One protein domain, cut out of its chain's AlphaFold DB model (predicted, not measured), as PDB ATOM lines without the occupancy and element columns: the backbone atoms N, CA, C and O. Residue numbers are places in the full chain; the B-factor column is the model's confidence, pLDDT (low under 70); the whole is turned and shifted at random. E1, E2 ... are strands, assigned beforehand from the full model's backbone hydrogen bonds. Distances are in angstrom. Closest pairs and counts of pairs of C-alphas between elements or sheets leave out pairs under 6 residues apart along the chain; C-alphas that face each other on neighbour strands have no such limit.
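Overview. This is residues 182 to 291 of the 291 residues of an uncharacterized protein of Chryseobacterium hagamense (UniProt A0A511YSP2). Picture a sandwich of two sheets face to face, E1 E7 E4 E5 in one layer and E2 E3 E6 in the other, their strands 24 degrees from one another. The long link between E2 and E3 reaches back to edge strand E1, where residues 214 to 215 pair with 185 to 186. The printed part has 110 residues with seven named strands, E1 to E7 in order along the chain, and no named helix; it is all strand by class, though under half of its residues, 50, are in named elements. The larger sheet has the order E1, E7, E4, E5 and is mixed; the smaller, E2, E3, E6, is antiparallel. The whole is compact, with a radius of gyration of the C-alphas of 13.2 A, and elongated, spanning 41 by 27 by 25 A.

Arrangement. Begin with the larger sheet, which is twisted. At one edge, E1, residues 185 to 190, is parallel to E7, residues 283 to 290, at 10 degrees; look for N 189 and O 286, 2.8 A apart. On the other side of E7 is E4, residues 240 to 246, antiparallel at 161 degrees, with N 243 and O 287 at 2.8 A. E4 forms a hairpin with edge strand E5, residues 252 to 258, where N 242 and O 256 are 2.8 A apart. In the second sheet, E2, residues 196 to 202, and E3, residues 224 to 232, form a hairpin at 155 degrees, with N 199 and O 228 at 2.9 A. E3 is also antiparallel to E6, residues 263 to 268, at 170 degrees, with N 229 and O 267 at 2.7 A. Between the sheets, the closest C-alphas of E5 and E6 are those of Asp 256 and Gly 268, 6.7 A apart; E2 and E5 are apart.

Along the chain. Find C-alpha 185 at (113.280, 133.467, 89.205), where E1 begins; it is 16.5 A long. E2 measures 20.2 A. E3, the longest strand with 9 residues, runs 27.2 A from C-alpha 224 at (116.850, 131.439, 101.432). E4 measures 19.7 A, E5 17.7 A and E6 12.9 A. E7 runs 23.5 A to C-alpha 290 at (136.782, 133.621, 83.192).

Size, cuts and confidence. The C-alphas farthest apart are those of Gln 221 and Asp 237, 41.6 A. The printed part has no cut. The long links are E2 to E3, 21 residues, and E6 to E7, 14 residues. Look at residues 268 to 275 for the model's low confidence, with pLDDT under 70; the mean of the printed part is 91.3.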
ATOM      1  N   LEU A 182     107.080 129.468  97.592       95.88
ATOM      2  CA  LEU A 182     107.718 130.661  97.072       95.88
ATOM      3  C   LEU A 182     108.374 130.378  95.725       95.88
ATOM      4  O   LEU A 182     108.997 129.335  95.503       95.88
ATOM      5  N   HIS A 183     108.266 131.368  94.846       97.06
ATOM      6  CA  HIS A 183     108.852 131.342  93.518       97.06
ATOM      7  C   HIS A 183     109.935 132.410  93.428       97.06
ATOM      8  O   HIS A 183     109.663 133.596  93.625       97.06
ATOM      9  N   THR A 184     111.154 131.976  93.128       97.88
ATOM     10  CA  THR A 184     112.292 132.840  92.826       97.88
ATOM     11  C   THR A 184     112.731 132.534  91.405       97.88
ATOM     12  O   THR A 184     113.012 131.381  91.074       97.88
ATOM     13  N   ASN A 185     112.754 133.562  90.559       98.44
ATOM     14  CA  ASN A 185     113.280 133.467  89.205       98.44
ATOM     15  C   ASN A 185     114.802 133.443  89.283       98.44
ATOM     16  O   ASN A 185     115.400 134.296  89.937       98.44
ATOM     17  N   ILE A 186     115.429 132.490  88.603       98.00
ATOM     18  CA  ILE A 186     116.881 132.379  88.542       98.00
ATOM     19  C   ILE A 186     117.306 132.407  87.081       98.00
ATOM     20  O   ILE A 186     116.891 131.571  86.273       98.00
ATOM     21  N   LYS A 187     118.151 133.382  86.753       98.31
ATOM     22  CA  LYS A 187     118.775 133.531  85.444       98.31
ATOM     23  C   LYS A 187     120.224 133.070  85.506       98.31
ATOM     24  O   LYS A 187     120.988 133.565  86.331       98.31
ATOM     25  N   PHE A 188     120.609 132.179  84.602       97.38
ATOM     26  CA  PHE A 188     121.983 131.708  84.468       97.38
ATOM     27  C   PHE A 188     122.660 132.395  83.281       97.38
ATOM     28  O   PHE A 188     122.107 132.469  82.181       97.38
ATOM     29  N   ILE A 189     123.858 132.927  83.508       98.00
ATOM     30  CA  ILE A 189     124.685 133.585  82.497       98.00
ATOM     31  C   ILE A 189     126.076 132.955  82.554       98.00
ATOM     32  O   ILE A 189     126.891 133.297  83.403       98.00
ATOM     33  N   ASN A 190     126.363 132.042  81.629       97.56
ATOM     34  CA  ASN A 190     127.694 131.465  81.475       97.56
ATOM     35  C   ASN A 190     128.437 132.180  80.336       97.56
ATOM     36  O   ASN A 190     128.067 132.033  79.171       97.56
ATOM     37  N   LYS A 191     129.470 132.963  80.666       97.62
ATOM     38  CA  LYS A 191     130.339 133.660  79.695       97.62
ATOM     39  C   LYS A 191     131.657 132.919  79.451       97.62
ATOM     40  O   LYS A 191     132.629 133.509  78.982       97.62
ATOM     41  N   THR A 192     131.702 131.636  79.782       96.00
ATOM     42  CA  THR A 192     132.865 130.770  79.593       96.00
ATOM     43  C   THR A 192     132.583 129.750  78.485       96.00
ATOM     44  O   THR A 192     131.456 129.606  78.015       96.00
ATOM     45  N   ASP A 193     133.615 129.052  78.031       95.44
ATOM     46  CA  ASP A 193     133.542 127.920  77.097       95.44
ATOM     47  C   ASP A 193     133.401 126.564  77.811       95.44
ATOM     48  O   ASP A 193     133.220 125.545  77.144       95.44
ATOM     49  N   ILE A 194     133.427 126.537  79.149       96.62
ATOM     50  CA  ILE A 194     133.154 125.333  79.938       96.62
ATOM     51  C   ILE A 194     131.653 125.279  80.234       96.62
ATOM     52  O   ILE A 194     131.099 126.228  80.794       96.62
ATOM     53  N   PRO A 195     130.953 124.188  79.877       96.69
ATOM     54  CA  PRO A 195     129.570 123.999  80.287       96.69
ATOM     55  C   PRO A 195     129.463 123.910  81.813       96.69
ATOM     56  O   PRO A 195     130.150 123.103  82.435       96.69
ATOM     57  N   ILE A 196     128.562 124.704  82.391       96.19
ATOM     58  CA  ILE A 196     128.257 124.709  83.824       96.19
ATOM     59  C   ILE A 196     126.782 124.362  83.988       96.19
ATOM     60  O   ILE A 196     125.933 124.921  83.290       96.19
ATOM     61  N   GLU A 197     126.486 123.436  84.892       95.81
ATOM     62  CA  GLU A 197     125.126 123.159  85.349       95.81
ATOM     63  C   GLU A 197     124.944 123.708  86.754       95.81
ATOM     64  O   GLU A 197     125.845 123.630  87.587       95.81
ATOM     65  N   TYR A 198     123.757 124.232  87.013       94.19
ATOM     66  CA  TYR A 198     123.405 124.929  88.235       94.19
ATOM     67  C   TYR A 198     122.297 124.175  88.947       94.19
ATOM     68  O   TYR A 198     121.382 123.639  88.318       94.19
ATOM     69  N   LYS A 199     122.357 124.184  90.271       92.50
ATOM     70  CA  LYS A 199     121.354 123.605  91.153       92.50
ATOM     71  C   LYS A 199     121.072 124.575  92.285       92.50
ATOM     72  O   LYS A 199     122.001 125.121  92.872       92.50
ATOM     73  N   SER A 200     119.797 124.790  92.583       93.44
ATOM     74  CA  SER A 200     119.356 125.600  93.715       93.44
ATOM     75  C   SER A 200     118.733 124.720  94.790       93.44
ATOM     76  O   SER A 200     118.112 123.694  94.502       93.44
ATOM     77  N   GLN A 201     118.916 125.108  96.048       92.88
ATOM     78  CA  GLN A 201     118.385 124.357  97.181       92.88
ATOM     79  C   GLN A 201     118.117 125.247  98.393       92.88
ATOM     80  O   GLN A 201     118.706 126.309  98.556       92.88
ATOM     81  N   SER A 202     117.236 124.774  99.259       93.38
ATOM     82  CA  SER A 202     116.940 125.295 100.586       93.38
ATOM     83  C   SER A 202     116.715 124.106 101.530       93.38
ATOM     84  O   SER A 202     116.823 122.944 101.136       93.38
ATOM     85  N   THR A 203     116.395 124.361 102.793       91.38
ATOM     86  CA  THR A 203     116.003 123.275 103.697       91.38
ATOM     87  C   THR A 203     114.735 122.596 103.183       91.38
ATOM     88  O   THR A 203     113.756 123.256 102.829       91.38
ATOM     89  N   ASN A 204     114.775 121.263 103.142       92.25
ATOM     90  CA  ASN A 204     113.714 120.377 102.661       92.25
ATOM     91  C   ASN A 204     113.280 120.593 101.196       92.25
ATOM     92  O   ASN A 204     112.273 120.025 100.774       92.25
ATOM     93  N   TRP A 205     114.031 121.372 100.409       94.12
ATOM     94  CA  TRP A 205     113.762 121.596  98.990       94.12
ATOM     95  C   TRP A 205     115.061 121.664  98.186       94.12
ATOM     96  O   TRP A 205     115.916 122.493  98.468       94.12
ATOM     97  N   ARG A 206     115.214 120.841  97.150       92.56
ATOM     98  CA  ARG A 206     116.464 120.782  96.373       92.56
ATOM     99  C   ARG A 206     116.220 120.441  94.912       92.56
ATOM    100  O   ARG A 206     115.635 119.404  94.629       92.56
ATOM    101  N   ASP A 207     116.602 121.302  93.983       91.44
ATOM    102  CA  ASP A 207     116.305 121.111  92.560       91.44
ATOM    103  C   ASP A 207     117.281 120.148  91.854       91.44
ATOM    104  O   ASP A 207     118.277 119.728  92.435       91.44
ATOM    105  N   ILE A 208     116.997 119.788  90.604       90.50
ATOM    106  CA  ILE A 208     117.943 119.089  89.721       90.50
ATOM    107  C   ILE A 208     118.956 120.068  89.114       90.50
ATOM    108  O   ILE A 208     118.665 121.260  88.953       90.50
ATOM    109  N   TYR A 209     120.114 119.543  88.714       91.50
ATOM    110  CA  TYR A 209     121.069 120.266  87.874       91.50
ATOM    111  C   TYR A 209     120.483 120.589  86.497       91.50
ATOM    112  O   TYR A 209     119.819 119.757  85.880       91.50
ATOM    113  N   ARG A 210     120.730 121.808  86.013       93.69
ATOM    114  CA  ARG A 210     120.244 122.304  84.715       93.69
ATOM    115  C   ARG A 210     121.105 123.452  84.191       93.69
ATOM    116  O   ARG A 210     121.854 124.059  84.954       93.69
ATOM    117  N   LYS A 211     120.990 123.777  82.904       95.69
ATOM    118  CA  LYS A 211     121.742 124.882  82.265       95.69
ATOM    119  C   LYS A 211     120.858 126.089  81.976       95.69
ATOM    120  O   LYS A 211     121.341 127.200  81.779       95.69
ATOM    121  N   GLU A 212     119.557 125.857  81.932       96.44
ATOM    122  CA  GLU A 212     118.534 126.809  81.549       96.44
ATOM    123  C   GLU A 212     117.990 127.546  82.770       96.44
ATOM    124  O   GLU A 212     117.901 126.985  83.864       96.44
ATOM    125  N   ASN A 213     117.571 128.796  82.560       97.56
ATOM    126  CA  ASN A 213     116.880 129.593  83.573       97.56
ATOM    127  C   ASN A 213     115.724 128.806  84.204       97.56
ATOM    128  O   ASN A 213     115.041 128.029  83.535       97.56
ATOM    129  N   THR A 214     115.468 129.053  85.485       97.12
ATOM    130  CA  THR A 214     114.478 128.291  86.250       97.12
ATOM    131  C   THR A 214     113.684 129.170  87.204       97.12
ATOM    132  O   THR A 214     114.055 130.307  87.491       97.12
ATOM    133  N   ILE A 215     112.580 128.622  87.701       97.00
ATOM    134  CA  ILE A 215     111.774 129.200  88.768       97.00
ATOM    135  C   ILE A 215     111.704 128.160  89.878       97.00
ATOM    136  O   ILE A 215     111.302 127.020  89.648       97.00
ATOM    137  N   THR A 216     112.114 128.541  91.084       95.69
ATOM    138  CA  THR A 216     112.056 127.638  92.238       95.69
ATOM    139  C   THR A 216     110.619 127.426  92.710       95.69
ATOM    140  O   THR A 216     109.762 128.272  92.480       95.69
ATOM    141  N   ALA A 217     110.397 126.380  93.501       94.44
ATOM    142  CA  ALA A 217     109.161 126.172  94.257       94.44
ATOM    143  C   ALA A 217     109.497 125.786  95.711       94.44
ATOM    144  O   ALA A 217     109.109 124.717  96.182       94.44
ATOM    145  N   HIS A 218     110.300 126.622  96.379       94.69
ATOM    146  CA  HIS A 218     110.798 126.383  97.739       94.69
ATOM    147  C   HIS A 218     109.810 126.899  98.798       94.69
ATOM    148  O   HIS A 218     108.766 127.449  98.456       94.69
ATOM    149  N   TYR A 219     110.103 126.708 100.086       95.00
ATOM    150  CA  TYR A 219     109.140 126.967 101.164       95.00
ATOM    151  C   TYR A 219     109.445 128.243 101.949       95.00
ATOM    152  O   TYR A 219     110.595 128.521 102.287       95.00
ATOM    153  N   ASP A 220     108.395 128.974 102.322       94.75
ATOM    154  CA  ASP A 220     108.464 130.237 103.071       94.75
ATOM    155  C   ASP A 220     109.146 130.152 104.441       94.75
ATOM    156  O   ASP A 220     109.723 131.127 104.921       94.75
ATOM    157  N   GLN A 221     109.119 128.986 105.084       94.00
ATOM    158  CA  GLN A 221     109.828 128.760 106.342       94.00
ATOM    159  C   GLN A 221     111.353 128.879 106.214       94.00
ATOM    160  O   GLN A 221     112.013 129.274 107.176       94.00
ATOM    161  N   TRP A 222     111.897 128.571 105.039       93.81
ATOM    162  CA  TRP A 222     113.322 128.644 104.740       93.81
ATOM    163  C   TRP A 222     113.523 129.424 103.448       93.81
ATOM    164  O   TRP A 222     114.041 128.922 102.455       93.81
ATOM    165  N   ASP A 223     113.067 130.670 103.485       95.00
ATOM    166  CA  ASP A 223     113.172 131.635 102.395       95.00
ATOM    167  C   ASP A 223     114.614 132.140 102.229       95.00
ATOM    168  O   ASP A 223     114.956 133.292 102.499       95.00
ATOM    169  N   TYR A 224     115.485 131.215 101.858       93.75
ATOM    170  CA  TYR A 224     116.850 131.439 101.432       93.75
ATOM    171  C   TYR A 224     117.222 130.366 100.414       93.75
ATOM    172  O   TYR A 224     116.677 129.261 100.439       93.75
ATOM    173  N   LEU A 225     118.173 130.673  99.538       94.31
ATOM    174  CA  LEU A 225     118.665 129.734  98.536       94.31
ATOM    175  C   LEU A 225     120.180 129.593  98.607       94.31
ATOM    176  O   LEU A 225     120.911 130.577  98.718       94.31
ATOM    177  N   TYR A 226     120.630 128.351  98.494       92.19
ATOM    178  CA  TYR A 226     122.001 127.996  98.179       92.19
ATOM    179  C   TYR A 226     122.104 127.566  96.720       92.19
ATOM    180  O   TYR A 226     121.121 127.104  96.129       92.19
ATOM    181  N   PHE A 227     123.311 127.674  96.172       92.12
ATOM    182  CA  PHE A 227     123.609 127.304  94.797       92.12
ATOM    183  C   PHE A 227     124.782 126.335  94.748       92.12
ATOM    184  O   PHE A 227     125.731 126.429  95.531       92.12
ATOM    185  N   SER A 228     124.690 125.384  93.829       91.44
ATOM    186  CA  SER A 228     125.733 124.410  93.551       91.44
ATOM    187  C   SER A 228     125.945 124.285  92.048       91.44
ATOM    188  O   SER A 228     125.027 124.499  91.256       91.44
ATOM    189  N   TYR A 229     127.153 123.889  91.671       92.06
ATOM    190  CA  TYR A 229     127.650 123.844  90.308       92.06
ATOM    191  C   TYR A 229     128.193 122.451  89.992       92.06
ATOM    192  O   TYR A 229     128.858 121.827  90.826       92.06
ATOM    193  N   ASN A 230     127.935 122.000  88.767       93.56
ATOM    194  CA  ASN A 230     128.695 120.938  88.121       93.56
ATOM    195  C   ASN A 230     129.454 121.532  86.939       93.56
ATOM    196  O   ASN A 230     128.859 122.193  86.086       93.56
ATOM    197  N   ALA A 231     130.760 121.286  86.891       95.19
ATOM    198  CA  ALA A 231     131.629 121.741  85.815       95.19
ATOM    199  C   ALA A 231     132.880 120.859  85.742       95.19
ATOM    200  O   ALA A 231     133.521 120.580  86.758       95.19
ATOM    201  N   ASP A 232     133.255 120.441  84.535       96.56
ATOM    202  CA  ASP A 232     134.510 119.725  84.308       96.56
ATOM    203  C   ASP A 232     135.627 120.722  83.978       96.56
ATOM    204  O   ASP A 232     135.814 121.108  82.823       96.56
ATOM    205  N   MET A 233     136.381 121.129  85.000       96.31
ATOM    206  CA  MET A 233     137.521 122.035  84.862       96.31
ATOM    207  C   MET A 233     138.833 121.294  84.579       96.31
ATOM    208  O   MET A 233     139.887 121.923  84.538       96.31
ATOM    209  N   THR A 234     138.828 119.971  84.357       96.81
ATOM    210  CA  THR A 234     140.068 119.168  84.239       96.81
ATOM    211  C   THR A 234     140.986 119.586  83.093       96.81
ATOM    212  O   THR A 234     142.185 119.315  83.137       96.81
ATOM    213  N   LYS A 235     140.433 120.241  82.068       94.25
ATOM    214  CA  LYS A 235     141.170 120.762  80.907       94.25
ATOM    215  C   LYS A 235     141.248 122.288  80.865       94.25
ATOM    216  O   LYS A 235     141.817 122.817  79.915       94.25
ATOM    217  N   ALA A 236     140.655 122.975  81.839       95.25
ATOM    218  CA  ALA A 236     140.727 124.423  81.930       95.25
ATOM    219  C   ALA A 236     142.100 124.847  82.471       95.25
ATOM    220  O   ALA A 236     142.676 124.171  83.325       95.25
ATOM    221  N   ASP A 237     142.606 125.972  81.977       96.12
ATOM    222  CA  ASP A 237     143.841 126.630  82.416       96.12
ATOM    223  C   ASP A 237     143.580 127.974  83.121       96.12
ATOM    224  O   ASP A 237     144.518 128.703  83.435       96.12
ATOM    225  N   TYR A 238     142.312 128.285  83.397       96.62
ATOM    226  CA  TYR A 238     141.846 129.489  84.086       96.62
ATOM    227  C   TYR A 238     140.808 129.129  85.158       96.62
ATOM    228  O   TYR A 238     140.221 128.041  85.137       96.62
ATOM    229  N   THR A 239     140.565 130.065  86.071       96.31
ATOM    230  CA  THR A 239     139.540 129.950  87.115       96.31
ATOM    231  C   THR A 239     138.231 130.556  86.604       96.31
ATOM    232  O   THR A 239     138.226 131.500  85.813       96.31
ATOM    233  N   ILE A 240     137.093 130.001  87.022       97.12
ATOM    234  CA  ILE A 240     135.783 130.609  86.765       97.12
ATOM    235  C   ILE A 240     135.273 131.224  88.058       97.12
ATOM    236  O   ILE A 240     135.093 130.515  89.045       97.12
ATOM    237  N   GLU A 241     135.004 132.523  88.035       96.06
ATOM    238  CA  GLU A 241     134.283 133.214  89.101       96.06
ATOM    239  C   GLU A 241     132.789 133.163  88.784       96.06
ATOM    240  O   GLU A 241     132.370 133.634  87.726       96.06
ATOM    241  N   CYS A 242     131.994 132.594  89.688       95.56
ATOM    242  CA  CYS A 242     130.539 132.579  89.627       95.56
ATOM    243  C   CYS A 242     129.969 133.502  90.707       95.56
ATOM    244  O   CYS A 242     130.009 133.191  91.897       95.56
ATOM    245  N   SER A 243     129.408 134.624  90.270       95.31
ATOM    246  CA  SER A 243     128.851 135.673  91.117       95.31
ATOM    247  C   SER A 243     127.323 135.638  91.081       95.31
ATOM    248  O   SER A 243     126.703 135.620  90.014       95.31
ATOM    249  N   VAL A 244     126.702 135.608  92.258       95.81
ATOM    250  CA  VAL A 244     125.247 135.580  92.444       95.81
ATOM    251  C   VAL A 244     124.779 136.962  92.865       95.81
ATOM    252  O   VAL A 244     125.237 137.483  93.878       95.81
ATOM    253  N   TYR A 245     123.822 137.522  92.134       96.75
ATOM    254  CA  TYR A 245     123.265 138.846  92.380       96.75
ATOM    255  C   TYR A 245     121.768 138.786  92.659       96.75
ATOM    256  O   TYR A 245     121.045 137.997  92.040       96.75
ATOM    257  N   ASP A 246     121.293 139.685  93.516       97.44
ATOM    258  CA  ASP A 246     119.901 140.121  93.496       97.44
ATOM    259  C   ASP A 246     119.691 140.943  92.220       97.44
ATOM    260  O   ASP A 246     120.323 141.977  92.010       97.44
ATOM    261  N   ALA A 247     118.835 140.457  91.325       97.12
ATOM    262  CA  ALA A 247     118.609 141.086  90.029       97.12
ATOM    263  C   ALA A 247     117.771 142.372  90.120       97.12
ATOM    264  O   ALA A 247     117.787 143.165  89.178       97.12
ATOM    265  N   ASP A 248     117.049 142.584  91.222       97.50
ATOM    266  CA  ASP A 248     116.222 143.770  91.434       97.50
ATOM    267  C   ASP A 248     117.061 144.943  91.965       97.50
ATOM    268  O   ASP A 248     116.827 146.097  91.599       97.50
ATOM    269  N   THR A 249     118.061 144.659  92.806       97.00
ATOM    270  CA  THR A 249     118.922 145.675  93.442       97.00
ATOM    271  C   THR A 249     120.333 145.743  92.858       97.00
ATOM    272  O   THR A 249     121.052 146.713  93.104       97.00
ATOM    273  N   ASN A 250     120.725 144.741  92.068       95.69
ATOM    274  CA  ASN A 250     122.087 144.522  91.582       95.69
ATOM    275  C   ASN A 250     123.118 144.347  92.719       95.69
ATOM    276  O   ASN A 250     124.310 144.614  92.540       95.69
ATOM    277  N   GLU A 251     122.663 143.920  93.899       95.50
ATOM    278  CA  GLU A 251     123.515 143.590  95.039       95.50
ATOM    279  C   GLU A 251     124.180 142.229  94.825       95.50
ATOM    280  O   GLU A 251     123.523 141.255  94.461       95.50
ATOM    281  N   LEU A 252     125.490 142.157  95.061       94.31
ATOM    282  CA  LEU A 252     126.231 140.900  95.067       94.31
ATOM    283  C   LEU A 252     125.939 140.138  96.364       94.31
ATOM    284  O   LEU A 252     126.199 140.640  97.454       94.31
ATOM    285  N   LEU A 253     125.460 138.907  96.230       92.88
ATOM    286  CA  LEU A 253     125.059 138.045  97.339       92.88
ATOM    287  C   LEU A 253     126.116 136.985  97.665       92.88
ATOM    288  O   LEU A 253     126.358 136.691  98.833       92.88
ATOM    289  N   ILE A 254     126.701 136.357  96.640       92.56
ATOM    290  CA  ILE A 254     127.617 135.210  96.775       92.56
ATOM    291  C   ILE A 254     128.669 135.276  95.666       92.56
ATOM    292  O   ILE A 254     128.344 135.667  94.547       92.56
ATOM    293  N   ILE A 255     129.901 134.856  95.966       91.88
ATOM    294  CA  ILE A 255     130.932 134.548  94.968       91.88
ATOM    295  C   ILE A 255     131.466 133.142  95.243       91.88
ATOM    296  O   ILE A 255     131.846 132.842  96.376       91.88
ATOM    297  N   ASP A 256     131.542 132.324  94.197       91.56
ATOM    298  CA  ASP A 256     132.181 131.009  94.195       91.56
ATOM    299  C   ASP A 256     133.263 130.940  93.105       91.56
ATOM    300  O   ASP A 256     133.130 131.559  92.049       91.56
ATOM    301  N   TYR A 257     134.320 130.156  93.337       92.69
ATOM    302  CA  TYR A 257     135.427 129.979  92.390       92.69
ATOM    303  C   TYR A 257     135.573 128.510  91.989       92.69
ATOM    304  O   TYR A 257     135.726 127.638  92.847       92.69
ATOM    305  N   LEU A 258     135.542 128.241  90.683       94.56
ATOM    306  CA  LEU A 258     135.843 126.934  90.103       94.56
ATOM    307  C   LEU A 258     137.288 126.942  89.607       94.56
ATOM    308  O   LEU A 258     137.602 127.566  88.594       94.56
ATOM    309  N   GLU A 259     138.164 126.251  90.326       95.56
ATOM    310  CA  GLU A 259     139.590 126.171  90.026       95.56
ATOM    311  C   GLU A 259     139.888 125.208  88.862       95.56
ATOM    312  O   GLU A 259     139.200 124.188  88.692       95.56
ATOM    313  N   PRO A 260     140.937 125.482  88.066       96.62
ATOM    314  CA  PRO A 260     141.366 124.602  86.987       96.62
ATOM    315  C   PRO A 260     141.840 123.238  87.508       96.62
ATOM    316  O   PRO A 260     142.358 123.096  88.616       96.62
ATOM    317  N   GLY A 261     141.695 122.203  86.680       94.69
ATOM    318  CA  GLY A 261     142.149 120.842  86.977       94.69
ATOM    319  C   GLY A 261     141.175 119.987  87.798       94.69
ATOM    320  O   GLY A 261     141.466 118.812  88.028       94.69
ATOM    321  N   ILE A 262     140.019 120.520  88.209       93.88
ATOM    322  CA  ILE A 262     139.060 119.827  89.087       93.88
ATOM    323  C   ILE A 262     137.789 119.426  88.323       93.88
ATOM    324  O   ILE A 262     137.188 120.222  87.613       93.88
ATOM    325  N   ASN A 263     137.327 118.184  88.486       93.25
ATOM    326  CA  ASN A 263     135.985 117.794  88.042       93.25
ATOM    327  C   ASN A 263     134.997 118.031  89.189       93.25
ATOM    328  O   ASN A 263     134.892 117.207  90.101       93.25
ATOM    329  N   TYR A 264     134.309 119.169  89.162       89.25
ATOM    330  CA  TYR A 264     133.339 119.529  90.183       89.25
ATOM    331  C   TYR A 264     132.029 118.775  89.962       89.25
ATOM    332  O   TYR A 264     131.299 119.031  89.004       89.25
ATOM    333  N   ARG A 265     131.732 117.859  90.889       84.00
ATOM    334  CA  ARG A 265     130.454 117.151  91.005       84.00
ATOM    335  C   ARG A 265     129.839 117.538  92.342       84.00
ATOM    336  O   ARG A 265     130.205 116.956  93.356       84.00
ATOM    337  N   HIS A 266     128.968 118.542  92.333       80.38
ATOM    338  CA  HIS A 266     128.385 119.170  93.518       80.38
ATOM    339  C   HIS A 266     129.321 120.112  94.287       80.38
ATOM    340  O   HIS A 266     129.548 119.959  95.484       80.38
ATOM    341  N   PHE A 267     129.856 121.122  93.597       77.56
ATOM    342  CA  PHE A 267     130.599 122.211  94.238       77.56
ATOM    343  C   PHE A 267     129.706 123.397  94.573       77.56
ATOM    344  O   PHE A 267     128.760 123.670  93.848       77.56
ATOM    345  N   GLY A 268     130.020 124.136  95.628       66.62
ATOM    346  CA  GLY A 268     129.224 125.270  96.092       66.62
ATOM    347  C   GLY A 268     128.585 124.982  97.443       66.62
ATOM    348  O   GLY A 268     128.837 123.951  98.070       66.62
ATOM    349  N   ASN A 269     127.790 125.928  97.927       63.91
ATOM    350  CA  ASN A 269     127.365 125.934  99.317       63.91
ATOM    351  C   ASN A 269     126.305 124.847  99.576       63.91
ATOM    352  O   ASN A 269     125.106 125.033  99.370       63.91
ATOM    353  N   SER A 270     126.749 123.672 100.018       54.56
ATOM    354  CA  SER A 270     125.855 122.701 100.647       54.56
ATOM    355  C   SER A 270     125.227 123.332 101.899       54.56
ATOM    356  O   SER A 270     125.805 124.239 102.500       54.56
ATOM    357  N   SER A 271     124.042 122.873 102.305       50.09
ATOM    358  CA  SER A 271     123.299 123.357 103.483       50.09
ATOM    359  C   SER A 271     124.093 123.390 104.802       50.09
ATOM    360  O   SER A 271     123.608 123.950 105.788       50.09
ATOM    361  N   ASP A 272     125.293 122.808 104.823       44.62
ATOM    362  CA  ASP A 272     126.102 122.549 106.010       44.62
ATOM    363  C   ASP A 272     127.106 123.674 106.334       44.62
ATOM    364  O   ASP A 272     127.633 123.730 107.448       44.62
ATOM    365  N   SER A 273     127.331 124.634 105.426       39.56
ATOM    366  CA  SER A 273     128.225 125.782 105.643       39.56
ATOM    367  C   SER A 273     127.448 127.090 105.836       39.56
ATOM    368  O   SER A 273     126.970 127.729 104.898       39.56
ATOM    369  N   LYS A 274     127.355 127.542 107.094       39.25
ATOM    370  CA  LYS A 274     126.877 128.892 107.438       39.25
ATOM    371  C   LYS A 274     127.785 129.933 106.768       39.25
ATOM    372  O   LYS A 274     128.928 130.075 107.190       39.25
ATOM    373  N   GLY A 275     127.287 130.673 105.772       54.12
ATOM    374  CA  GLY A 275     128.043 131.809 105.230       54.12
ATOM    375  C   GLY A 275     127.516 132.490 103.969       54.12
ATOM    376  O   GLY A 275     127.478 133.709 103.958       54.12
ATOM    377  N   ASN A 276     127.062 131.761 102.944       75.88
ATOM    378  CA  ASN A 276     126.786 132.350 101.620       75.88
ATOM    379  C   ASN A 276     125.454 131.837 101.048       75.88
ATOM    380  O   ASN A 276     125.399 130.758 100.458       75.88
ATOM    381  N   ARG A 277     124.362 132.573 101.249       88.25
ATOM    382  CA  ARG A 277     123.034 132.214 100.727       88.25
ATOM    383  C   ARG A 277     122.276 133.468 100.308       88.25
ATOM    384  O   ARG A 277     122.491 134.529 100.881       88.25
ATOM    385  N   ALA A 278     121.377 133.338  99.341       92.19
ATOM    386  CA  ALA A 278     120.490 134.419  98.932       92.19
ATOM    387  C   ALA A 278     119.246 134.419  99.831       92.19
ATOM    388  O   ALA A 278     118.332 133.626  99.612       92.19
ATOM    389  N   ASP A 279     119.223 135.260 100.868       93.69
ATOM    390  CA  ASP A 279     118.094 135.376 101.801       93.69
ATOM    391  C   ASP A 279     116.967 136.244 101.204       93.69
ATOM    392  O   ASP A 279     117.158 137.425 100.928       93.69
ATOM    393  N   LYS A 280     115.760 135.675 101.077       94.94
ATOM    394  CA  LYS A 280     114.509 136.382 100.728       94.94
ATOM    395  C   LYS A 280     114.490 137.127  99.384       94.94
ATOM    396  O   LYS A 280     113.711 138.064  99.209       94.94
ATOM    397  N   VAL A 281     115.295 136.686  98.418       95.06
ATOM    398  CA  VAL A 281     115.381 137.275  97.069       95.06
ATOM    399  C   VAL A 281     114.413 136.588  96.098       95.06
ATOM    400  O   VAL A 281     114.255 135.364  96.121       95.06
ATOM    401  N   ARG A 282     113.763 137.364  95.218       97.06
ATOM    402  CA  ARG A 282     112.782 136.857  94.229       97.06
ATOM    403  C   ARG A 282     113.292 136.795  92.802       97.06
ATOM    404  O   ARG A 282     112.768 135.997  92.027       97.06
ATOM    405  N   ASN A 283     114.330 137.552  92.476       98.31
ATOM    406  CA  ASN A 283     114.986 137.497  91.181       98.31
ATOM    407  C   ASN A 283     116.494 137.399  91.402       98.31
ATOM    408  O   ASN A 283     117.102 138.290  91.982       98.31
ATOM    409  N   VAL A 284     117.095 136.300  90.959       97.81
ATOM    410  CA  VAL A 284     118.524 136.025  91.106       97.81
ATOM    411  C   VAL A 284     119.161 135.930  89.727       97.81
ATOM    412  O   VAL A 284     118.616 135.287  88.828       97.81
ATOM    413  N   THR A 285     120.336 136.533  89.562       98.19
ATOM    414  CA  THR A 285     121.212 136.274  88.411       98.19
ATOM    415  C   THR A 285     122.487 135.611  88.897       98.19
ATOM    416  O   THR A 285     123.146 136.145  89.780       98.19
ATOM    417  N   ILE A 286     122.844 134.468  88.316       96.94
ATOM    418  CA  ILE A 286     124.154 133.842  88.512       96.94
ATOM    419  C   ILE A 286     124.959 134.056  87.240       96.94
ATOM    420  O   ILE A 286     124.573 133.583  86.168       96.94
ATOM    421  N   GLU A 287     126.061 134.779  87.359       97.94
ATOM    422  CA  GLU A 287     126.965 135.083  86.262       97.94
ATOM    423  C   GLU A 287     128.320 134.423  86.499       97.94
ATOM    424  O   GLU A 287     128.969 134.691  87.502       97.94
ATOM    425  N   CYS A 288     128.748 133.576  85.563       97.56
ATOM    426  CA  CYS A 288     130.050 132.922  85.606       97.56
ATOM    427  C   CYS A 288     130.963 133.458  84.496       97.56
ATOM    428  O   CYS A 288     130.594 133.418  83.314       97.56
ATOM    429  N   ILE A 289     132.153 133.936  84.865       98.06
ATOM    430  CA  ILE A 289     133.146 134.541  83.965       98.06
ATOM    431  C   ILE A 289     134.527 133.905  84.140       98.06
ATOM    432  O   ILE A 289     134.839 133.359  85.193       98.06
ATOM    433  N   LYS A 290     135.364 133.991  83.100       97.06
ATOM    434  CA  LYS A 290     136.782 133.621  83.192       97.06
ATOM    435  C   LYS A 290     137.554 134.720  83.925       97.06
ATOM    436  O   LYS A 290     137.372 135.891  83.578       97.06
ATOM    437  N   VAL A 291     138.420 134.334  84.859       92.06
ATOM    438  CA  VAL A 291     139.327 135.214  85.619       92.06
ATOM    439  C   VAL A 291     140.772 134.746  85.525       92.06
ATOM    440  O   VAL A 291     141.000 133.518  85.417       92.06
TER     441      VAL A 291